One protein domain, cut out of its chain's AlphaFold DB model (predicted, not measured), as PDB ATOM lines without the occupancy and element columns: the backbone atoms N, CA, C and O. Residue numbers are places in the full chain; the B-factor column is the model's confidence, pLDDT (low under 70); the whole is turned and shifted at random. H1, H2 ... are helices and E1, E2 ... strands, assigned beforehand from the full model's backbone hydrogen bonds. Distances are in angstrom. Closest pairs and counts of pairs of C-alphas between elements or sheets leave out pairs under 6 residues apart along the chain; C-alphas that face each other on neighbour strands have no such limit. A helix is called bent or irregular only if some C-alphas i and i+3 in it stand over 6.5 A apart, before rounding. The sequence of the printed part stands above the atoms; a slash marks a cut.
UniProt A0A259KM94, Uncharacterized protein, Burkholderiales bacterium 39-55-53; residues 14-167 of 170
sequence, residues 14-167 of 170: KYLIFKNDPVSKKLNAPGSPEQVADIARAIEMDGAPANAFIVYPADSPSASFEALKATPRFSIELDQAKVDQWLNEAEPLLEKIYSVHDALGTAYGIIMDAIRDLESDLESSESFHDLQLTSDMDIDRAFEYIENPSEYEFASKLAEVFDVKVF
ATOM      1  N   LYS A  14     -40.043 -28.350 -66.363       91.81
ATOM      2  CA  LYS A  14     -38.706 -28.238 -66.938       91.81
ATOM      3  C   LYS A  14     -37.875 -29.450 -66.544       91.81
ATOM      4  O   LYS A  14     -37.783 -29.779 -65.363       91.81
ATOM      5  N   TYR A  15     -37.210 -30.050 -67.515       92.38
ATOM      6  CA  TYR A  15     -36.287 -31.159 -67.331       92.38
ATOM      7  C   TYR A  15     -34.869 -30.747 -67.712       92.38
ATOM      8  O   TYR A  15     -34.660 -29.973 -68.647       92.38
ATOM      9  N   LEU A  16     -33.897 -31.275 -66.972       92.88
ATOM     10  CA  LEU A  16     -32.476 -31.209 -67.294       92.88
ATOM     11  C   LEU A  16     -32.013 -32.599 -67.729       92.88
ATOM     12  O   LEU A  16     -32.280 -33.586 -67.038       92.88
ATOM     13  N   ILE A  17     -31.328 -32.657 -68.868       91.75
ATOM     14  CA  ILE A  17     -30.815 -33.894 -69.458       91.75
ATOM     15  C   ILE A  17     -29.296 -33.881 -69.356       91.75
ATOM     16  O   ILE A  17     -28.653 -32.940 -69.818       91.75
ATOM     17  N   PHE A  18     -28.722 -34.923 -68.765       91.19
ATOM     18  CA  PHE A  18     -27.278 -35.080 -68.596       91.19
ATOM     19  C   PHE A  18     -26.800 -36.305 -69.370       91.19
ATOM     20  O   PHE A  18     -27.522 -37.303 -69.443       91.19
ATOM     21  N   LYS A  19     -25.568 -36.259 -69.897       89.44
ATOM     22  CA  LYS A  19     -24.900 -37.470 -70.391       89.44
ATOM     23  C   LYS A  19     -24.754 -38.441 -69.225       89.44
ATOM     24  O   LYS A  19     -24.258 -38.079 -68.158       89.44
ATOM     25  N   ASN A  20     -25.235 -39.655 -69.417       86.81
ATOM     26  CA  ASN A  20     -25.149 -40.692 -68.413       86.81
ATOM     27  C   ASN A  20     -23.816 -41.425 -68.554       86.81
ATOM     28  O   ASN A  20     -23.364 -41.708 -69.662       86.81
ATOM     29  N   ASP A  21     -23.203 -41.771 -67.428       82.00
ATOM     30  CA  ASP A  21     -22.047 -42.661 -67.438       82.00
ATOM     31  C   ASP A  21     -22.532 -44.087 -67.776       82.00
ATOM     32  O   ASP A  21     -23.356 -44.627 -67.021       82.00
ATOM     33  N   PRO A  22     -22.029 -44.720 -68.861       74.31
ATOM     34  CA  PRO A  22     -22.430 -46.068 -69.266       74.31
ATOM     35  C   PRO A  22     -22.256 -47.125 -68.166       74.31
ATOM     36  O   PRO A  22     -22.966 -48.130 -68.154       74.31
ATOM     37  N   VAL A  23     -21.333 -46.904 -67.223       78.81
ATOM     38  CA  VAL A  23     -21.015 -47.828 -66.122       78.81
ATOM     39  C   VAL A  23     -21.921 -47.610 -64.903       78.81
ATOM     40  O   VAL A  23     -22.062 -48.499 -64.060       78.81
ATOM     41  N   SER A  24     -22.597 -46.460 -64.805       73.31
ATOM     42  CA  SER A  24     -23.304 -46.019 -63.594       73.31
ATOM     43  C   SER A  24     -24.546 -46.838 -63.218       73.31
ATOM     44  O   SER A  24     -25.099 -46.638 -62.135       73.31
ATOM     45  N   LYS A  25     -25.001 -47.752 -64.093       71.88
ATOM     46  CA  LYS A  25     -26.264 -48.522 -63.995       71.88
ATOM     47  C   LYS A  25     -27.514 -47.660 -63.753       71.88
ATOM     48  O   LYS A  25     -28.575 -48.206 -63.447       71.88
ATOM     49  N   LYS A  26     -27.411 -46.333 -63.869       77.25
ATOM     50  CA  LYS A  26     -28.545 -45.421 -63.733       77.25
ATOM     51  C   LYS A  26     -29.457 -45.596 -64.941       77.25
ATOM     52  O   LYS A  26     -28.988 -45.570 -66.077       77.25
ATOM     53  N   LEU A  27     -30.747 -45.748 -64.673       75.56
ATOM     54  CA  LEU A  27     -31.804 -45.840 -65.672       75.56
ATOM     55  C   LEU A  27     -32.857 -44.777 -65.363       75.56
ATOM     56  O   LEU A  27     -33.067 -44.436 -64.194       75.56
ATOM     57  N   ASN A  28     -33.516 -44.274 -66.404       77.88
ATOM     58  CA  ASN A  28     -34.737 -43.497 -66.231       77.88
ATOM     59  C   ASN A  28     -35.828 -44.430 -65.641       77.88
ATOM     60  O   ASN A  28     -35.823 -45.640 -65.895       77.88
ATOM     61  N   ALA A  29     -36.673 -43.895 -64.753       64.38
ATOM     62  CA  ALA A  29     -37.742 -44.652 -64.101       64.38
ATOM     63  C   ALA A  29     -39.064 -44.561 -64.893       64.38
ATOM     64  O   ALA A  29     -39.587 -43.452 -65.004       64.38
ATOM     65  N   PRO A  30     -39.648 -45.688 -65.353       51.59
ATOM     66  CA  PRO A  30     -40.737 -45.698 -66.332       51.59
ATOM     67  C   PRO A  30     -41.920 -44.802 -65.939       51.59
ATOM     68  O   PRO A  30     -42.502 -44.977 -64.868       51.59
ATOM     69  N   GLY A  31     -42.317 -43.896 -66.838       52.19
ATOM     70  CA  GLY A  31     -43.604 -43.193 -66.801       52.19
ATOM     71  C   GLY A  31     -43.576 -41.659 -66.822       52.19
ATOM     72  O   GLY A  31     -44.637 -41.069 -66.643       52.19
ATOM     73  N   SER A  32     -42.430 -40.989 -67.017       64.06
ATOM     74  CA  SER A  32     -42.389 -39.568 -67.460       64.06
ATOM     75  C   SER A  32     -40.994 -39.041 -67.844       64.06
ATOM     76  O   SER A  32     -40.925 -38.224 -68.762       64.06
ATOM     77  N   PRO A  33     -39.872 -39.465 -67.223       61.94
ATOM     78  CA  PRO A  33     -38.539 -39.005 -67.627       61.94
ATOM     79  C   PRO A  33     -38.007 -39.693 -68.897       61.94
ATOM     80  O   PRO A  33     -37.133 -39.136 -69.556       61.94
ATOM     81  N   GLU A  34     -38.528 -40.870 -69.264       62.50
ATOM     82  CA  GLU A  34     -38.102 -41.631 -70.455       62.50
ATOM     83  C   GLU A  34     -38.394 -40.866 -71.739       62.50
ATOM     84  O   GLU A  34     -37.505 -40.716 -72.563       62.50
ATOM     85  N   GLN A  35     -39.598 -40.303 -71.868       71.38
ATOM     86  CA  GLN A  35     -40.014 -39.581 -73.075       71.38
ATOM     87  C   GLN A  35     -39.090 -38.394 -73.366       71.38
ATOM     88  O   GLN A  35     -38.713 -38.150 -74.505       71.38
ATOM     89  N   VAL A  36     -38.663 -37.680 -72.321       80.00
ATOM     90  CA  VAL A  36     -37.686 -36.588 -72.442       80.00
ATOM     91  C   VAL A  36     -36.328 -37.118 -72.907       80.00
ATOM     92  O   VAL A  36     -35.655 -36.466 -73.706       80.00
ATOM     93  N   ALA A  37     -35.910 -38.281 -72.398       79.56
ATOM     94  CA  ALA A  37     -34.665 -38.914 -72.811       79.56
ATOM     95  C   ALA A  37     -34.732 -39.340 -74.283       79.56
ATOM     96  O   ALA A  37     -33.768 -39.125 -75.009       79.56
ATOM     97  N   ASP A  38     -35.864 -39.879 -74.734       83.38
ATOM     98  CA  ASP A  38     -36.079 -40.304 -76.119       83.38
ATOM     99  C   ASP A  38     -36.127 -39.121 -77.089       83.38
ATOM    100  O   ASP A  38     -35.456 -39.161 -78.122       83.38
ATOM    101  N   ILE A  39     -36.783 -38.018 -76.712       87.38
ATOM    102  CA  ILE A  39     -36.724 -36.754 -77.464       87.38
ATOM    103  C   ILE A  39     -35.272 -36.273 -77.586       87.38
ATOM    104  O   ILE A  39     -34.813 -35.938 -78.677       87.38
ATOM    105  N   ALA A  40     -34.519 -36.258 -76.481       85.81
ATOM    106  CA  ALA A  40     -33.123 -35.823 -76.489       85.81
ATOM    107  C   ALA A  40     -32.234 -36.725 -77.365       85.81
ATOM    108  O   ALA A  40     -31.390 -36.222 -78.104       85.81
ATOM    109  N   ARG A  41     -32.450 -38.046 -77.330       86.94
ATOM    110  CA  ARG A  41     -31.753 -39.017 -78.191       86.94
ATOM    111  C   ARG A  41     -32.038 -38.773 -79.667       86.94
ATOM    112  O   ARG A  41     -31.102 -38.770 -80.458       86.94
ATOM    113  N   ALA A  42     -33.306 -38.563 -80.019       88.00
ATOM    114  CA  ALA A  42     -33.713 -38.291 -81.394       88.00
ATOM    115  C   ALA A  42     -33.077 -37.000 -81.935       88.00
ATOM    116  O   ALA A  42     -32.727 -36.930 -83.106       88.00
ATOM    117  N   ILE A  43     -32.876 -35.996 -81.075       87.00
ATOM    118  CA  ILE A  43     -32.217 -34.736 -81.441       87.00
ATOM    119  C   ILE A  43     -30.696 -34.886 -81.577       87.00
ATOM    120  O   ILE A  43     -30.101 -34.217 -82.416       87.00
ATOM    121  N   GLU A  44     -30.048 -35.727 -80.763       84.62
ATOM    122  CA  GLU A  44     -28.591 -35.919 -80.843       84.62
ATOM    123  C   GLU A  44     -28.167 -36.732 -82.075       84.62
ATOM    124  O   GLU A  44     -27.010 -36.645 -82.464       84.62
ATOM    125  N   MET A  45     -29.087 -37.473 -82.708       71.69
ATOM    126  CA  MET A  45     -28.881 -38.202 -83.974       71.69
ATOM    127  C   MET A  45     -27.742 -39.247 -83.978       71.69
ATOM    128  O   MET A  45     -27.507 -39.901 -84.984       71.69
ATOM    129  N   ASP A  46     -27.058 -39.476 -82.855       65.44
ATOM    130  CA  ASP A  46     -25.860 -40.329 -82.786       65.44
ATOM    131  C   ASP A  46     -26.160 -41.816 -82.499       65.44
ATOM    132  O   ASP A  46     -25.289 -42.564 -82.050       65.44
ATOM    133  N   GLY A  47     -27.407 -42.271 -82.683       64.81
ATOM    134  CA  GLY A  47     -27.778 -43.664 -82.387       64.81
ATOM    135  C   GLY A  47     -27.478 -44.064 -80.936       64.81
ATOM    136  O   GLY A  47     -27.148 -45.215 -80.645       64.81
ATOM    137  N   ALA A  48     -27.539 -43.093 -80.020       75.00
ATOM    138  CA  ALA A  48     -27.145 -43.273 -78.633       75.00
ATOM    139  C   ALA A  48     -27.885 -44.482 -78.011       75.00
ATOM    140  O   ALA A  48     -29.020 -44.771 -78.400       75.00
ATOM    141  N   PRO A  49     -27.307 -45.222 -77.046       77.31
ATOM    142  CA  PRO A  49     -27.998 -46.327 -76.371       77.31
ATOM    143  C   PRO A  49     -29.060 -45.820 -75.386       77.31
ATOM    144  O   PRO A  49     -28.985 -44.679 -74.932       77.31
ATOM    145  N   ALA A  50     -30.077 -46.627 -75.050       74.19
ATOM    146  CA  ALA A  50     -31.231 -46.201 -74.226       74.19
ATOM    147  C   ALA A  50     -30.836 -45.561 -72.880       74.19
ATOM    148  O   ALA A  50     -31.553 -44.735 -72.325       74.19
ATOM    149  N   ASN A  51     -29.660 -45.917 -72.368       79.75
ATOM    150  CA  ASN A  51     -29.079 -45.385 -71.146       79.75
ATOM    151  C   ASN A  51     -28.106 -44.217 -71.373       79.75
ATOM    152  O   ASN A  51     -27.402 -43.883 -70.431       79.75
ATOM    153  N   ALA A  52     -28.020 -43.618 -72.564       84.69
ATOM    154  CA  ALA A  52     -27.072 -42.546 -72.880       84.69
ATOM    155  C   ALA A  52     -27.327 -41.253 -72.104       84.69
ATOM    156  O   ALA A  52     -26.396 -40.486 -71.861       84.69
ATOM    157  N   PHE A  53     -28.574 -41.027 -71.687       88.25
ATOM    158  CA  PHE A  53     -28.959 -39.852 -70.919       88.25
ATOM    159  C   PHE A  53     -29.714 -40.220 -69.654       88.25
ATOM    160  O   PHE A  53     -30.484 -41.183 -69.613       88.25
ATOM    161  N   ILE A  54     -29.508 -39.399 -68.630       88.81
ATOM    162  CA  ILE A  54     -30.287 -39.411 -67.397       88.81
ATOM    163  C   ILE A  54     -31.043 -38.090 -67.290       88.81
ATOM    164  O   ILE A  54     -30.480 -37.011 -67.517       88.81
ATOM    165  N   VAL A  55     -32.330 -38.181 -66.971       89.75
ATOM    166  CA  VAL A  55     -33.235 -37.033 -66.956       89.75
ATOM    167  C   VAL A  55     -33.728 -36.766 -65.543       89.75
ATOM    168  O   VAL A  55     -34.153 -37.674 -64.830       89.75
ATOM    169  N   TYR A  56     -33.729 -35.491 -65.156       89.19
ATOM    170  CA  TYR A  56     -34.294 -35.049 -63.887       89.19
ATOM    171  C   TYR A  56     -35.204 -33.830 -64.076       89.19
ATOM    172  O   TYR A  56     -34.836 -32.914 -64.815       89.19
ATOM    173  N   PRO A  57     -36.354 -33.750 -63.375       91.06
ATOM    174  CA  PRO A  57     -37.066 -32.486 -63.221       91.06
ATOM    175  C   PRO A  57     -36.118 -31.444 -62.623       91.06
ATOM    176  O   PRO A  57     -35.413 -31.744 -61.654       91.06
ATOM    177  N   ALA A  58     -36.094 -30.237 -63.185       91.50
ATOM    178  CA  ALA A  58     -35.134 -29.192 -62.829       91.50
ATOM    179  C   ALA A  58     -35.185 -28.824 -61.336       91.50
ATOM    180  O   ALA A  58     -34.145 -28.568 -60.735       91.50
ATOM    181  N   ASP A  59     -36.371 -28.897 -60.728       90.06
ATOM    182  CA  ASP A  59     -36.594 -28.572 -59.314       90.06
ATOM    183  C   ASP A  59     -36.325 -29.756 -58.362       90.06
ATOM    184  O   ASP A  59     -36.569 -29.671 -57.157       90.06
ATOM    185  N   SER A  60     -35.833 -30.890 -58.874       90.75
ATOM    186  CA  SER A  60     -35.532 -32.062 -58.048       90.75
ATOM    187  C   SER A  60     -34.160 -31.961 -57.355       90.75
ATOM    188  O   SER A  60     -33.194 -31.452 -57.938       90.75
ATOM    189  N   PRO A  61     -34.002 -32.533 -56.142       91.38
ATOM    190  CA  PRO A  61     -32.691 -32.652 -55.499       91.38
ATOM    191  C   PRO A  61     -31.662 -33.389 -56.369       91.38
ATOM    192  O   PRO A  61     -30.481 -33.046 -56.357       91.38
ATOM    193  N   SER A  62     -32.112 -34.372 -57.157       89.88
ATOM    194  CA  SER A  62     -31.264 -35.129 -58.082       89.88
ATOM    195  C   SER A  62     -30.686 -34.251 -59.191       89.88
ATOM    196  O   SER A  62     -29.494 -34.350 -59.466       89.88
ATOM    197  N   ALA A  63     -31.489 -33.350 -59.770       90.12
ATOM    198  CA  ALA A  63     -31.015 -32.381 -60.758       90.12
ATOM    199  C   ALA A  63     -29.945 -31.454 -60.168       90.12
ATOM    200  O   ALA A  63     -28.898 -31.255 -60.778       90.12
ATOM    201  N   SER A  64     -30.180 -30.946 -58.953       91.69
ATOM    202  CA  SER A  64     -29.215 -30.091 -58.250       91.69
ATOM    203  C   SER A  64     -27.899 -30.822 -57.986       91.69
ATOM    204  O   SER A  64     -26.827 -30.270 -58.208       91.69
ATOM    205  N   PHE A  65     -27.967 -32.077 -57.535       91.56
ATOM    206  CA  PHE A  65     -26.780 -32.876 -57.247       91.56
ATOM    207  C   PHE A  65     -25.996 -33.256 -58.506       91.56
ATOM    208  O   PHE A  65     -24.767 -33.250 -58.482       91.56
ATOM    209  N   GLU A  66     -26.676 -33.586 -59.604       90.94
ATOM    210  CA  GLU A  66     -25.997 -33.918 -60.859       90.94
ATOM    211  C   GLU A  66     -25.367 -32.674 -61.503       90.94
ATOM    212  O   GLU A  66     -24.233 -32.748 -61.972       90.94
ATOM    213  N   ALA A  67     -26.020 -31.509 -61.400       90.88
ATOM    214  CA  ALA A  67     -25.481 -30.229 -61.863       90.88
ATOM    215  C   ALA A  67     -24.195 -29.789 -61.133       90.88
ATOM    216  O   ALA A  67     -23.433 -28.985 -61.664       90.88
ATOM    217  N   LEU A  68     -23.914 -30.323 -59.935       92.25
ATOM    218  CA  LEU A  68     -22.625 -30.118 -59.255       92.25
ATOM    219  C   LEU A  68     -21.476 -30.904 -59.901       92.25
ATOM    220  O   LEU A  68     -20.313 -30.596 -59.647       92.25
ATOM    221  N   LYS A  69     -21.784 -31.943 -60.683       90.75
ATOM    222  CA  LYS A  69     -20.792 -32.827 -61.307       90.75
ATOM    223  C   LYS A  69     -20.540 -32.469 -62.763       90.75
ATOM    224  O   LYS A  69     -19.402 -32.555 -63.210       90.75
ATOM    225  N   ALA A  70     -21.596 -32.118 -63.491       90.06
ATOM    226  CA  ALA A  70     -21.542 -31.843 -64.918       90.06
ATOM    227  C   ALA A  70     -22.607 -30.820 -65.323       90.06
ATOM    228  O   ALA A  70     -23.672 -30.737 -64.710       90.06
ATOM    229  N   THR A  71     -22.335 -30.069 -66.388       91.69
ATOM    230  CA  THR A  71     -23.338 -29.220 -67.035       91.69
ATOM    231  C   THR A  71     -24.416 -30.112 -67.663       91.69
ATOM    232  O   THR A  71     -24.083 -31.144 -68.250       91.69
ATOM    233  N   PRO A  72     -25.714 -29.761 -67.574       92.06
ATOM    234  CA  PRO A  72     -26.729 -30.423 -68.383       92.06
ATOM    235  C   PRO A  72     -26.386 -30.281 -69.866       92.06
ATOM    236  O   PRO A  72     -25.976 -29.212 -70.298       92.06
ATOM    237  N   ARG A  73     -26.613 -31.321 -70.661       90.88
ATOM    238  CA  ARG A  73     -26.475 -31.255 -72.118       90.88
ATOM    239  C   ARG A  73     -27.610 -30.431 -72.733       90.88
ATOM    240  O   ARG A  73     -27.365 -29.538 -73.545       90.88
ATOM    241  N   PHE A  74     -28.837 -30.699 -72.284       91.44
ATOM    242  CA  PHE A  74     -30.052 -30.037 -72.754       91.44
ATOM    243  C   PHE A  74     -30.972 -29.634 -71.593       91.44
ATOM    244  O   PHE A  74     -30.914 -30.206 -70.498       91.44
ATOM    245  N   SER A  75     -31.890 -28.703 -71.852       92.81
ATOM    246  CA  SER A  75     -33.148 -28.610 -71.106       92.81
ATOM    247  C   SER A  75     -34.342 -28.582 -72.038       92.81
ATOM    248  O   SER A  75     -34.286 -27.937 -73.085       92.81
ATOM    249  N   ILE A  76     -35.423 -29.212 -71.594       92.12
ATOM    250  CA  ILE A  76     -36.695 -29.303 -72.309       92.12
ATOM    251  C   ILE A  76     -37.810 -28.936 -71.333       92.12
ATOM    252  O   ILE A  76     -37.760 -29.307 -70.159       92.12
ATOM    253  N   GLU A  77     -38.806 -28.195 -71.801       90.62
ATOM    254  CA  GLU A  77     -40.007 -27.868 -71.034       90.62
ATOM    255  C   GLU A  77     -41.196 -28.604 -71.654       90.62
ATOM    256  O   GLU A  77     -41.536 -28.356 -72.814       90.62
ATOM    257  N   LEU A  78     -41.802 -29.515 -70.888       88.44
ATOM    258  CA  LEU A  78     -42.930 -30.333 -71.328       88.44
ATOM    259  C   LEU A  78     -44.191 -30.024 -70.526       88.44
ATOM    260  O   LEU A  78     -44.163 -29.987 -69.295       88.44
ATOM    261  N   ASP A  79     -45.307 -29.895 -71.228       88.62
ATOM    262  CA  ASP A  79     -46.646 -30.102 -70.693       88.62
ATOM    263  C   ASP A  79     -47.252 -31.379 -71.294       88.62
ATOM    264  O   ASP A  79     -46.638 -32.073 -72.108       88.62
ATOM    265  N   GLN A  80     -48.489 -31.687 -70.900       86.31
ATOM    266  CA  GLN A  80     -49.214 -32.831 -71.447       86.31
ATOM    267  C   GLN A  80     -49.398 -32.733 -72.968       86.31
ATOM    268  O   GLN A  80     -49.378 -33.758 -73.632       86.31
ATOM    269  N   ALA A  81     -49.544 -31.529 -73.531       89.44
ATOM    270  CA  ALA A  81     -49.745 -31.367 -74.968       89.44
ATOM    271  C   ALA A  81     -48.489 -31.758 -75.756       89.44
ATOM    272  O   ALA A  81     -48.595 -32.481 -76.742       89.44
ATOM    273  N   LYS A  82     -47.297 -31.356 -75.295       89.69
ATOM    274  CA  LYS A  82     -46.023 -31.785 -75.890       89.69
ATOM    275  C   LYS A  82     -45.776 -33.281 -75.714       89.69
ATOM    276  O   LYS A  82     -45.283 -33.924 -76.634       89.69
ATOM    277  N   VAL A  83     -46.142 -33.848 -74.564       87.62
ATOM    278  CA  VAL A  83     -46.088 -35.306 -74.353       87.62
ATOM    279  C   VAL A  83     -46.995 -36.033 -75.348       87.62
ATOM    280  O   VAL A  83     -46.557 -36.970 -76.011       87.62
ATOM    281  N   ASP A  84     -48.237 -35.577 -75.499       89.00
ATOM    282  CA  ASP A  84     -49.188 -36.168 -76.441       89.00
ATOM    283  C   ASP A  84     -48.703 -36.008 -77.889       89.00
ATOM    284  O   ASP A  84     -48.854 -36.930 -78.688       89.00
ATOM    285  N   GLN A  85     -48.082 -34.875 -78.226       91.19
ATOM    286  CA  GLN A  85     -47.488 -34.632 -79.539       91.19
ATOM    287  C   GLN A  85     -46.297 -35.564 -79.815       91.19
ATOM    288  O   GLN A  85     -46.157 -36.068 -80.928       91.19
ATOM    289  N   TRP A  86     -45.456 -35.838 -78.812       91.50
ATOM    290  CA  TRP A  86     -44.386 -36.827 -78.947       91.50
ATOM    291  C   TRP A  86     -44.953 -38.207 -79.285       91.50
ATOM    292  O   TRP A  86     -44.634 -38.761 -80.335       91.50
ATOM    293  N   LEU A  87     -45.847 -38.712 -78.431       89.19
ATOM    294  CA  LEU A  87     -46.360 -40.083 -78.504       89.19
ATOM    295  C   LEU A  87     -47.223 -40.344 -79.743       89.19
ATOM    296  O   LEU A  87     -47.198 -41.436 -80.302       89.19
ATOM    297  N   ASN A  88     -48.032 -39.366 -80.152       90.88
ATOM    298  CA  ASN A  88     -49.018 -39.577 -81.212       90.88
ATOM    299  C   ASN A  88     -48.536 -39.118 -82.593       90.88
ATOM    300  O   ASN A  88     -49.142 -39.504 -83.594       90.88
ATOM    301  N   GLU A  89     -47.481 -38.300 -82.668       93.25
ATOM    302  CA  GLU A  89     -47.016 -37.719 -83.933       93.25
ATOM    303  C   GLU A  89     -45.524 -37.958 -84.171       93.25
ATOM    304  O   GLU A  89     -45.160 -38.596 -85.158       93.25
ATOM    305  N   ALA A  90     -44.655 -37.460 -83.288       92.81
ATOM    306  CA  ALA A  90     -43.216 -37.433 -83.542       92.81
ATOM    307  C   ALA A  90     -42.562 -38.823 -83.488       92.81
ATOM    308  O   ALA A  90     -41.843 -39.193 -84.414       92.81
ATOM    309  N   GLU A  91     -42.824 -39.603 -82.441       90.62
ATOM    310  CA  GLU A  91     -42.259 -40.947 -82.276       90.62
ATOM    311  C   GLU A  91     -42.685 -41.895 -83.418       90.62
ATOM    312  O   GLU A  91     -41.803 -42.466 -84.062       90.62
ATOM    313  N   PRO A  92     -43.973 -41.974 -83.813       92.62
ATOM    314  CA  PRO A  92     -44.374 -42.766 -84.979       92.62
ATOM    315  C   PRO A  92     -43.740 -42.324 -86.308       92.62
ATOM    316  O   PRO A  92     -43.575 -43.139 -87.219       92.62
ATOM    317  N   LEU A  93     -43.427 -41.034 -86.479       93.69
ATOM    318  CA  LEU A  93     -42.708 -40.551 -87.664       93.69
ATOM    319  C   LEU A  93     -41.237 -40.970 -87.630       93.69
ATOM    320  O   LEU A  93     -40.716 -41.404 -88.658       93.69
ATOM    321  N   LEU A  94     -40.600 -40.901 -86.460       90.12
ATOM    322  CA  LEU A  94     -39.231 -41.362 -86.256       90.12
ATOM    323  C   LEU A  94     -39.093 -42.860 -86.566       90.12
ATOM    324  O   LEU A  94     -38.199 -43.257 -87.309       90.12
ATOM    325  N   GLU A  95     -40.024 -43.687 -86.086       90.25
ATOM    326  CA  GLU A  95     -40.057 -45.122 -86.401       90.25
ATOM    327  C   GLU A  95     -40.165 -45.388 -87.909       90.25
ATOM    328  O   GLU A  95     -39.529 -46.304 -88.440       90.25
ATOM    329  N   LYS A  96     -40.950 -44.581 -88.631       93.50
ATOM    330  CA  LYS A  96     -41.079 -44.696 -90.092       93.50
ATOM    331  C   LYS A  96     -39.815 -44.259 -90.823       93.50
ATOM    332  O   LYS A  96     -39.489 -44.877 -91.833       93.50
ATOM    333  N   ILE A  97     -39.115 -43.237 -90.332       91.31
ATOM    334  CA  ILE A  97     -37.808 -42.828 -90.859       91.31
ATOM    335  C   ILE A  97     -36.825 -43.998 -90.747       91.31
ATOM    336  O   ILE A  97     -36.275 -44.427 -91.762       91.31
ATOM    337  N   TYR A  98     -36.698 -44.598 -89.561       89.38
ATOM    338  CA  TYR A  98     -35.843 -45.773 -89.362       89.38
ATOM    339  C   TYR A  98     -36.269 -46.968 -90.214       89.38
ATOM    340  O   TYR A  98     -35.425 -47.618 -90.819       89.38
ATOM    341  N   SER A  99     -37.575 -47.201 -90.372       92.62
ATOM    342  CA  SER A  99     -38.079 -48.265 -91.251       92.62
ATOM    343  C   SER A  99     -37.649 -48.081 -92.714       92.62
ATOM    344  O   SER A  99     -37.426 -49.068 -93.414       92.62
ATOM    345  N   VAL A 100     -37.531 -46.838 -93.199       92.44
ATOM    346  CA  VAL A 100     -37.010 -46.562 -94.547       92.44
ATOM    347  C   VAL A 100     -35.516 -46.879 -94.620       92.44
ATOM    348  O   VAL A 100     -35.103 -47.553 -95.563       92.44
ATOM    349  N   HIS A 101     -34.721 -46.472 -93.626       89.38
ATOM    350  CA  HIS A 101     -33.296 -46.822 -93.562       89.38
ATOM    351  C   HIS A 101     -33.077 -48.341 -93.534       89.38
ATOM    352  O   HIS A 101     -32.281 -48.865 -94.316       89.38
ATOM    353  N   ASP A 102     -33.838 -49.059 -92.707       91.56
ATOM    354  CA  ASP A 102     -33.779 -50.519 -92.608       91.56
ATOM    355  C   ASP A 102     -34.149 -51.190 -93.934       91.56
ATOM    356  O   ASP A 102     -33.490 -52.142 -94.361       91.56
ATOM    357  N   ALA A 103     -35.182 -50.691 -94.621       94.12
ATOM    358  CA  ALA A 103     -35.593 -51.212 -95.919       94.12
ATOM    359  C   ALA A 103     -34.508 -51.013 -96.988       94.12
ATOM    360  O   ALA A 103     -34.245 -51.932 -97.766       94.12
ATOM    361  N   LEU A 104     -33.852 -49.847 -97.008       92.06
ATOM    362  CA  LEU A 104     -32.746 -49.563 -97.924       92.06
ATOM    363  C   LEU A 104     -31.541 -50.464 -97.644       92.06
ATOM    364  O   LEU A 104     -31.034 -51.102 -98.566       92.06
ATOM    365  N   GLY A 105     -31.134 -50.591 -96.378       91.38
ATOM    366  CA  GLY A 105     -30.044 -51.484 -95.980       91.38
ATOM    367  C   GLY A 105     -30.340 -52.951 -96.302       91.38
ATOM    368  O   GLY A 105     -29.482 -53.665 -96.821       91.38
ATOM    369  N   THR A 106     -31.579 -53.391 -96.073       95.00
ATOM    370  CA  THR A 106     -32.032 -54.749 -96.408       95.00
ATOM    371  C   THR A 106     -32.002 -54.990 -97.915       95.00
ATOM    372  O   THR A 106     -31.502 -56.021 -98.360       95.00
ATOM    373  N   ALA A 107     -32.506 -54.048 -98.719       94.56
ATOM    374  CA  ALA A 107     -32.490 -54.163-100.174       94.56
ATOM    375  C   ALA A 107     -31.057 -54.236-100.721       94.56
ATOM    376  O   ALA A 107     -30.771 -55.088-101.561       94.56
ATOM    377  N   TYR A 108     -30.156 -53.394-100.204       93.50
ATOM    378  CA  TYR A 108     -28.737 -53.432-100.549       93.50
ATOM    379  C   TYR A 108     -28.121 -54.798-100.224       93.50
ATOM    380  O   TYR A 108     -27.497 -55.415-101.086       93.50
ATOM    381  N   GLY A 109     -28.361 -55.314 -99.013       94.25
ATOM    382  CA  GLY A 109     -27.886 -56.634 -98.594       94.25
ATOM    383  C   GLY A 109     -28.356 -57.758 -99.521       94.25
ATOM    384  O   GLY A 109     -27.530 -58.514-100.022       94.25
ATOM    385  N   ILE A 110     -29.658 -57.808 -99.830       96.81
ATOM    386  CA  ILE A 110     -30.244 -58.821-100.725       96.81
ATOM    387  C   ILE A 110     -29.595 -58.791-102.115       96.81
ATOM    388  O   ILE A 110     -29.307 -59.846-102.680       96.81
ATOM    389  N   ILE A 111     -29.371 -57.601-102.679       95.00
ATOM    390  CA  ILE A 111     -28.756 -57.457-104.005       95.00
ATOM    391  C   ILE A 111     -27.302 -57.928-103.974       95.00
ATOM    392  O   ILE A 111     -26.894 -58.697-104.842       95.00
ATOM    393  N   MET A 112     -26.532 -57.505-102.968       94.56
ATOM    394  CA  MET A 112     -25.128 -57.893-102.837       94.56
ATOM    395  C   MET A 112     -24.957 -59.392-102.596       94.56
ATOM    396  O   MET A 112     -24.023 -59.986-103.129       94.56
ATOM    397  N   ASP A 113     -25.851 -60.016-101.832       96.38
ATOM    398  CA  ASP A 113     -25.820 -61.461-101.612       96.38
ATOM    399  C   ASP A 113     -26.137 -62.227-102.905       96.38
ATOM    400  O   ASP A 113     -25.394 -63.133-103.267       96.38
ATOM    401  N   ALA A 114     -27.141 -61.798-103.678       96.44
ATOM    402  CA  ALA A 114     -27.446 -62.411-104.974       96.44
ATOM    403  C   ALA A 114     -26.297 -62.271-105.996       96.44
ATOM    404  O   ALA A 114     -26.069 -63.178-106.798       96.44
ATOM    405  N   ILE A 115     -25.570 -61.147-105.971       94.94
ATOM    406  CA  ILE A 115     -24.369 -60.934-106.796       94.94
ATOM    407  C   ILE A 115     -23.273 -61.928-106.406       94.94
ATOM    408  O   ILE A 115     -22.728 -62.599-107.280       94.94
ATOM    409  N   ARG A 116     -22.990 -62.071-105.105       94.31
ATOM    410  CA  ARG A 116     -21.976 -63.014-104.605       94.31
ATOM    411  C   ARG A 116     -22.321 -64.462-104.934       94.31
ATOM    412  O   ARG A 116     -21.428 -65.217-105.306       94.31
ATOM    413  N   ASP A 117     -23.592 -64.838-104.815       96.94
ATOM    414  CA  ASP A 117     -24.059 -66.181-105.168       96.94
ATOM    415  C   ASP A 117     -23.799 -66.470-106.657       96.94
ATOM    416  O   ASP A 117     -23.232 -67.508-107.000       96.94
ATOM    417  N   LEU A 118     -24.130 -65.522-107.545       96.19
ATOM    418  CA  LEU A 118     -23.863 -65.648-108.981       96.19
ATOM    419  C   LEU A 118     -22.362 -65.740-109.290       96.19
ATOM    420  O   LEU A 118     -21.953 -66.572-110.101       96.19
ATOM    421  N   GLU A 119     -21.544 -64.889-108.671       94.44
ATOM    422  CA  GLU A 119     -20.089 -64.896-108.853       94.44
ATOM    423  C   GLU A 119     -19.476 -66.220-108.386       94.44
ATOM    424  O   GLU A 119     -18.672 -66.812-109.105       94.44
ATOM    425  N   SER A 120     -19.921 -66.744-107.241       95.31
ATOM    426  CA  SER A 120     -19.456 -68.030-106.717       95.31
ATOM    427  C   SER A 120     -19.815 -69.201-107.640       95.31
ATOM    428  O   SER A 120     -18.978 -70.077-107.880       95.31
ATOM    429  N   ASP A 121     -21.028 -69.212-108.199       96.44
ATOM    430  CA  ASP A 121     -21.456 -70.240-109.152       96.44
ATOM    431  C   ASP A 121     -20.653 -70.169-110.462       96.44
ATOM    432  O   ASP A 121     -20.254 -71.211-110.993       96.44
ATOM    433  N   LEU A 122     -20.358 -68.962-110.964       96.12
ATOM    434  CA  LEU A 122     -19.503 -68.768-112.140       96.12
ATOM    435  C   LEU A 122     -18.084 -69.286-111.892       96.12
ATOM    436  O   LEU A 122     -17.598 -70.089-112.686       96.12
ATOM    437  N   GLU A 123     -17.449 -68.904-110.781       94.19
ATOM    438  CA  GLU A 123     -16.097 -69.355-110.415       94.19
ATOM    439  C   GLU A 123     -15.983 -70.885-110.348       94.19
ATOM    440  O   GLU A 123     -14.948 -71.458-110.701       94.19
ATOM    441  N   SER A 124     -17.053 -71.562-109.923       95.88
ATOM    442  CA  SER A 124     -17.103 -73.025-109.845       95.88
ATOM    443  C   SER A 124     -17.426 -73.722-111.177       95.88
ATOM    444  O   SER A 124     -17.321 -74.948-111.277       95.88
ATOM    445  N   SER A 125     -17.812 -72.971-112.215       96.69
ATOM    446  CA  SER A 125     -18.298 -73.517-113.481       96.69
ATOM    447  C   SER A 125     -17.177 -73.881-114.454       96.69
ATOM    448  O   SER A 125     -16.453 -73.026-114.957       96.69
ATOM    449  N   GLU A 126     -17.101 -75.151-114.862       96.69
ATOM    450  CA  GLU A 126     -16.098 -75.595-115.843       96.69
ATOM    451  C   GLU A 126     -16.180 -74.837-117.178       96.69
ATOM    452  O   GLU A 126     -15.157 -74.566-117.801       96.69
ATOM    453  N   SER A 127     -17.394 -74.493-117.619       97.62
ATOM    454  CA  SER A 127     -17.638 -73.912-118.948       97.62
ATOM    455  C   SER A 127     -17.817 -72.394-118.954       97.62
ATOM    456  O   SER A 127     -17.785 -71.816-120.035       97.62
ATOM    457  N   PHE A 128     -18.055 -71.769-117.795       96.25
ATOM    458  CA  PHE A 128     -18.460 -70.359-117.711       96.25
ATOM    459  C   PHE A 128     -17.636 -69.515-116.719       96.25
ATOM    460  O   PHE A 128     -17.962 -68.348-116.519       96.25
ATOM    461  N   HIS A 129     -16.576 -70.065-116.111       94.06
ATOM    462  CA  HIS A 129     -15.727 -69.367-115.126       94.06
ATOM    463  C   HIS A 129     -14.975 -68.139-115.654       94.06
ATOM    464  O   HIS A 129     -14.417 -67.376-114.872       94.06
ATOM    465  N   ASP A 130     -14.912 -67.954-116.969       93.00
ATOM    466  CA  ASP A 130     -14.282 -66.807-117.615       93.00
ATOM    467  C   ASP A 130     -15.258 -65.645-117.875       93.00
ATOM    468  O   ASP A 130     -14.833 -64.571-118.309       93.00
ATOM    469  N   LEU A 131     -16.556 -65.825-117.601       94.31
ATOM    470  CA  LEU A 131     -17.554 -64.770-117.748       94.31
ATOM    471  C   LEU A 131     -17.501 -63.769-116.587       94.31
ATOM    472  O   LEU A 131     -17.460 -64.141-115.418       94.31
ATOM    473  N   GLN A 132     -17.609 -62.483-116.921       89.75
ATOM    474  CA  GLN A 132     -17.799 -61.390-115.965       89.75
ATOM    475  C   GLN A 132     -19.175 -60.767-116.203       89.75
ATOM    476  O   GLN A 132     -19.358 -60.003-117.146       89.75
ATOM    477  N   LEU A 133     -20.168 -61.144-115.391       91.56
ATOM    478  CA  LEU A 133     -21.562 -60.711-115.585       91.56
ATOM    479  C   LEU A 133     -21.961 -59.509-114.717       91.56
ATOM    480  O   LEU A 133     -22.958 -58.853-115.006       91.56
ATOM    481  N   THR A 134     -21.192 -59.219-113.670       89.81
ATOM    482  CA  THR A 134     -21.506 -58.226-112.629       89.81
ATOM    483  C   THR A 134     -20.585 -57.005-112.675       89.81
ATOM    484  O   THR A 134     -20.853 -56.016-112.001       89.81
ATOM    485  N   SER A 135     -19.536 -57.017-113.507       83.06
ATOM    486  CA  SER A 135     -18.489 -55.980-113.542       83.06
ATOM    487  C   SER A 135     -18.982 -54.579-113.915       83.06
ATOM    488  O   SER A 135     -18.340 -53.597-113.557       83.06
ATOM    489  N   ASP A 136     -20.110 -54.487-114.624       86.44
ATOM    490  CA  ASP A 136     -20.720 -53.216-115.033       86.44
ATOM    491  C   ASP A 136     -21.833 -52.751-114.068       86.44
ATOM    492  O   ASP A 136     -22.451 -51.705-114.285       86.44
ATOM    493  N   MET A 137     -22.127 -53.519-113.010       87.81
ATOM    494  CA  MET A 137     -23.166 -53.184-112.035       87.81
ATOM    495  C   MET A 137     -22.622 -52.216-110.980       87.81
ATOM    496  O   MET A 137     -21.993 -52.617-110.008       87.81
ATOM    497  N   ASP A 138     -22.916 -50.927-111.143       87.50
ATOM    498  CA  ASP A 138     -22.557 -49.883-110.174       87.50
ATOM    499  C   ASP A 138     -23.628 -49.758-109.067       87.50
ATOM    500  O   ASP A 138     -24.419 -48.810-109.027       87.50
ATOM    501  N   ILE A 139     -23.726 -50.790-108.218       86.19
ATOM    502  CA  ILE A 139     -24.741 -50.888-107.151       86.19
ATOM    503  C   ILE A 139     -24.510 -49.851-106.055       86.19
ATOM    504  O   ILE A 139     -25.476 -49.234-105.601       86.19
ATOM    505  N   ASP A 140     -23.254 -49.618-105.676       84.06
ATOM    506  CA  ASP A 140     -22.896 -48.616-104.670       84.06
ATOM    507  C   ASP A 140     -23.443 -47.247-105.079       84.06
ATOM    508  O   ASP A 140     -24.214 -46.627-104.344       84.06
ATOM    509  N   ARG A 141     -23.177 -46.831-106.320       85.31
ATOM    510  CA  ARG A 141     -23.687 -45.570-106.857       85.31
ATOM    511  C   ARG A 141     -25.208 -45.542-106.992       85.31
ATOM    512  O   ARG A 141     -25.820 -44.487-106.818       85.31
ATOM    513  N   ALA A 142     -25.843 -46.669-107.317       86.06
ATOM    514  CA  ALA A 142     -27.300 -46.746-107.389       86.06
ATOM    515  C   ALA A 142     -27.947 -46.430-106.031       86.06
ATOM    516  O   ALA A 142     -28.937 -45.699-105.997       86.06
ATOM    517  N   PHE A 143     -27.372 -46.922-104.930       87.75
ATOM    518  CA  PHE A 143     -27.851 -46.635-103.577       87.75
ATOM    519  C   PHE A 143     -27.401 -45.267-103.051       87.75
ATOM    520  O   PHE A 143     -28.156 -44.649-102.308       87.75
ATOM    521  N   GLU A 144     -26.253 -44.737-103.486       81.56
ATOM    522  CA  GLU A 144     -25.857 -43.349-103.194       81.56
ATOM    523  C   GLU A 144     -26.859 -42.317-103.740       81.56
ATOM    524  O   GLU A 144     -27.080 -41.279-103.117       81.56
ATOM    525  N   TYR A 145     -27.479 -42.581-104.898       82.00
ATOM    526  CA  TYR A 145     -28.490 -41.689-105.480       82.00
ATOM    527  C   TYR A 145     -29.882 -41.828-104.863       82.00
ATOM    528  O   TYR A 145     -30.744 -40.985-105.130       82.00
ATOM    529  N   ILE A 146     -30.130 -42.873-104.072       83.56
ATOM    530  CA  ILE A 146     -31.381 -42.977-103.329       83.56
ATOM    531  C   ILE A 146     -31.269 -42.041-102.132       83.56
ATOM    532  O   ILE A 146     -30.508 -42.275-101.197       83.56
ATOM    533  N   GLU A 147     -32.027 -40.950-102.179       76.44
ATOM    534  CA  GLU A 147     -32.050 -39.977-101.097       76.44
ATOM    535  C   GLU A 147     -32.603 -40.629 -99.821       76.44
ATOM    536  O   GLU A 147     -33.721 -41.149 -99.791       76.44
ATOM    537  N   ASN A 148     -31.789 -40.618 -98.767       78.56
ATOM    538  CA  ASN A 148     -32.195 -41.063 -97.442       78.56
ATOM    539  C   ASN A 148     -33.100 -40.010 -96.785       78.56
ATOM    540  O   ASN A 148     -32.900 -38.813 -97.013       78.56
ATOM    541  N   PRO A 149     -34.044 -40.413 -95.916       82.31
ATOM    542  CA  PRO A 149     -34.718 -39.462 -95.045       82.31
ATOM    543  C   PRO A 149     -33.699 -38.597 -94.293       82.31
ATOM    544  O   PRO A 149     -32.727 -39.102 -93.730       82.31
ATOM    545  N   SER A 150     -33.921 -37.283 -94.274       83.88
ATOM    546  CA  SER A 150     -33.055 -36.367 -93.537       83.88
ATOM    547  C   SER A 150     -33.380 -36.417 -92.045       83.88
ATOM    548  O   SER A 150     -34.265 -35.713 -91.554       83.88
ATOM    549  N   GLU A 151     -32.629 -37.231 -91.303       84.00
ATOM    550  CA  GLU A 151     -32.677 -37.235 -89.836       84.00
ATOM    551  C   GLU A 151     -32.345 -35.848 -89.263       84.00
ATOM    552  O   GLU A 151     -32.908 -35.449 -88.247       84.00
ATOM    553  N   TYR A 152     -31.503 -35.068 -89.956       86.56
ATOM    554  CA  TYR A 152     -31.141 -33.709 -89.553       86.56
ATOM    555  C   TYR A 152     -32.325 -32.745 -89.596       86.56
ATOM    556  O   TYR A 152     -32.554 -31.994 -88.646       86.56
ATOM    557  N   GLU A 153     -33.094 -32.757 -90.688       90.69
ATOM    558  CA  GLU A 153     -34.284 -31.911 -90.803       90.69
ATOM    559  C   GLU A 153     -35.317 -32.283 -89.741       90.69
ATOM    560  O   GLU A 153     -35.909 -31.401 -89.111       90.69
ATOM    561  N   PHE A 154     -35.486 -33.583 -89.489       91.94
ATOM    562  CA  PHE A 154     -36.396 -34.062 -88.462       91.94
ATOM    563  C   PHE A 154     -35.937 -33.659 -87.054       91.94
ATOM    564  O   PHE A 154     -36.712 -33.060 -86.308       91.94
ATOM    565  N   ALA A 155     -34.670 -33.889 -86.705       91.81
ATOM    566  CA  ALA A 155     -34.083 -33.500 -85.424       91.81
ATOM    567  C   ALA A 155     -34.130 -31.983 -85.195       91.81
ATOM    568  O   ALA A 155     -34.473 -31.527 -84.101       91.81
ATOM    569  N   SER A 156     -33.860 -31.187 -86.234       91.81
ATOM    570  CA  SER A 156     -33.995 -29.731 -86.180       91.81
ATOM    571  C   SER A 156     -35.436 -29.320 -85.874       91.81
ATOM    572  O   SER A 156     -35.669 -28.474 -85.004       91.81
ATOM    573  N   LYS A 157     -36.418 -29.973 -86.511       94.56
ATOM    574  CA  LYS A 157     -37.830 -29.703 -86.242       94.56
ATOM    575  C   LYS A 157     -38.259 -30.145 -84.842       94.56
ATOM    576  O   LYS A 157     -39.032 -29.432 -84.206       94.56
ATOM    577  N   LEU A 158     -37.747 -31.268 -84.337       93.19
ATOM    578  CA  LEU A 158     -37.966 -31.692 -82.950       93.19
ATOM    579  C   LEU A 158     -37.410 -30.660 -81.965       93.19
ATOM    580  O   LEU A 158     -38.111 -30.262 -81.037       93.19
ATOM    581  N   ALA A 159     -36.184 -30.181 -82.184       93.00
ATOM    582  CA  ALA A 159     -35.579 -29.171 -81.322       93.00
ATOM    583  C   ALA A 159     -36.429 -27.888 -81.247       93.00
ATOM    584  O   ALA A 159     -36.585 -27.323 -80.165       93.00
ATOM    585  N   GLU A 160     -37.020 -27.471 -82.372       93.38
ATOM    586  CA  GLU A 160     -37.965 -26.350 -82.444       93.38
ATOM    587  C   GLU A 160     -39.268 -26.648 -81.684       93.38
ATOM    588  O   GLU A 160     -39.640 -25.900 -80.787       93.38
ATOM    589  N   VAL A 161     -39.951 -27.753 -82.007       92.81
ATOM    590  CA  VAL A 161     -41.263 -28.115 -81.431       92.81
ATOM    591  C   VAL A 161     -41.196 -28.299 -79.914       92.81
ATOM    592  O   VAL A 161     -42.113 -27.911 -79.186       92.81
ATOM    593  N   PHE A 162     -40.103 -28.874 -79.420       91.62
ATOM    594  CA  PHE A 162     -39.916 -29.153 -78.000       91.62
ATOM    595  C   PHE A 162     -39.189 -28.028 -77.247       91.62
ATOM    596  O   PHE A 162     -38.985 -28.158 -76.039       91.62
ATOM    597  N   ASP A 163     -38.888 -26.898 -77.900       91.50
ATOM    598  CA  ASP A 163     -38.160 -25.748 -77.336       91.50
ATOM    599  C   ASP A 163     -36.846 -26.155 -76.643       91.50
ATOM    600  O   ASP A 163     -36.547 -25.753 -75.509       91.50
ATOM    601  N   VAL A 164     -36.062 -27.007 -77.304       92.19
ATOM    602  CA  VAL A 164     -34.863 -27.594 -76.707       92.19
ATOM    603  C   VAL A 164     -33.759 -26.551 -76.585       92.19
ATOM    604  O   VAL A 164     -33.325 -25.940 -77.560       92.19
ATOM    605  N   LYS A 165     -33.260 -26.366 -75.360       93.00
ATOM    606  CA  LYS A 165     -32.111 -25.498 -75.076       93.00
ATOM    607  C   LYS A 165     -30.871 -26.358 -74.918       93.00
ATOM    608  O   LYS A 165     -30.820 -27.196 -74.021       93.00
ATOM    609  N   VAL A 166     -29.881 -26.122 -75.767       89.94
ATOM    610  CA  VAL A 166     -28.578 -26.793 -75.740       89.94
ATOM    611  C   VAL A 166     -27.613 -25.955 -74.900       89.94
ATOM    612  O   VAL A 166     -27.501 -24.749 -75.121       89.94
ATOM    613  N   PHE A 167     -26.938 -26.563 -73.922       87.75
ATOM    614  CA  PHE A 167     -25.961 -25.856 -73.075       87.75
ATOM    615  C   PHE A 167     -24.511 -26.212 -73.399       87.75
ATOM    616  O   PHE A 167     -23.616 -25.406 -73.162       87.75
TER     617      PHE A 167
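What this domain is: This is residues 14 to 167 of the 170 residues of an uncharacterized protein of Burkholderiales bacterium 39-55-53 (UniProt A0A259KM94). The model is a small head with one long arm: the head holds a three-stranded sheet with H1 over one face and H2 over the other, with H5 packed on H1, and the arm is the long helix H3b, which makes most of the length. From the far end of H3b the chain folds back along that arm, through residues 124 to 138 with no named element, the short helix H4 beside H3b and the link of 6 residues after it, and reaches the head again at H5. The printed part has 154 residues, with five named helices and three named strands in the order E1, H1, E2, H2, E3, H3, H4, H5; the sheet order is E2, E1, E3, antiparallel throughout, and the class is mostly helix. The whole is extended, with a radius of gyration of the C-alphas of 22.9 A, and its spans of 77 by 33 by 26 A give a rod.

Where its parts are: E1 is residues 14 to 19, 17.0 A from first to last C-alpha, and begins at C-alpha 14 at (-38.706, -28.238, -66.938). H1, residues 33 to 44, is 16.8 A long. E2, residues 53 to 57, H2, residues 61 to 67, and E3, residues 74 to 78, follow. H3, residues 80 to 123, was assigned as one helix by its hydrogen bonds but is bent, with C-alphas 88 and 91 lying 7.0 A apart. Its arm H3a is residues 80 to 88, and its arm H3b, residues 91 to 123, is 47.8 A long and ends at C-alpha 123 at (-16.097, -69.355, -110.415). H4 is residues 139 to 144. H5, residues 151 to 161, is 15.1 A long and ends at C-alpha 161 at (-41.263, -28.115, -81.431).

How they stand to each other: In the sheet, E1 is the inner strand and E2 and E3 are the edge strands. E2 and E1 are antiparallel at 155 degrees, with N 16 and O 56 within hydrogen-bond range at 2.9 A. E1 and E3 are antiparallel at 148 degrees, with N 15 and O 76 at 2.8 A. The sheet is only just strongly twisted, its C-alphas lying up to 4.2 A off the best plane. E2, H2 and E3 form a split strand-helix-strand unit, two strands running the same way with E1 between them, and its crossover is right-handed. H1 and H2 are on opposite faces of the sheet. The closest C-alphas of H1 and E2 are those of Pro 33 and Val 55, 5.7 A apart. H2 has a height over the sheet of 8.8 A, and its closest C-alphas to E2 are those of Ala 63 and Tyr 56, 5.3 A apart. Residues 39 to 44 of H1 touch H5 at a steep tilt of 49 degrees, opposite ways, closest at the C-alphas of Ile 43 and Ala 155, 4.6 A. Residues 35 to 39 of H1 only just touch H3a, with 3 pairs of C-alphas within 8 A, the closest being Gln 35 and Val 83 at 7.5 A. The lines of H3a and H3b stand at a shallow tilt of 23 degrees. H4 is close to H3b but not clearly touching, at a shallow tilt of 17 degrees, opposite ways, the closest C-alphas being those of Tyr 108 and Phe 143, 7.5 A apart. H4 and H5 are apart. Residues 165 to 166 pair antiparallel with residues 74 to 75 of E3. In H1, H2, H3a, H3b, H4 and H5 every O i to N i+4 pair is within hydrogen-bond range.

The domain as a whole: The two C-alphas farthest apart are those of Asp 59 and Ser 127, 77.3 A. The printed part has no cut. The links from E1 to H1, 13 residues, and from H3 to H4, 15 residues, are long. The mean pLDDT of the printed part is 87.6, and it is under 70 at residues 29 to 34, of which 33 to 34 belong to H1, and at residues 46 to 47.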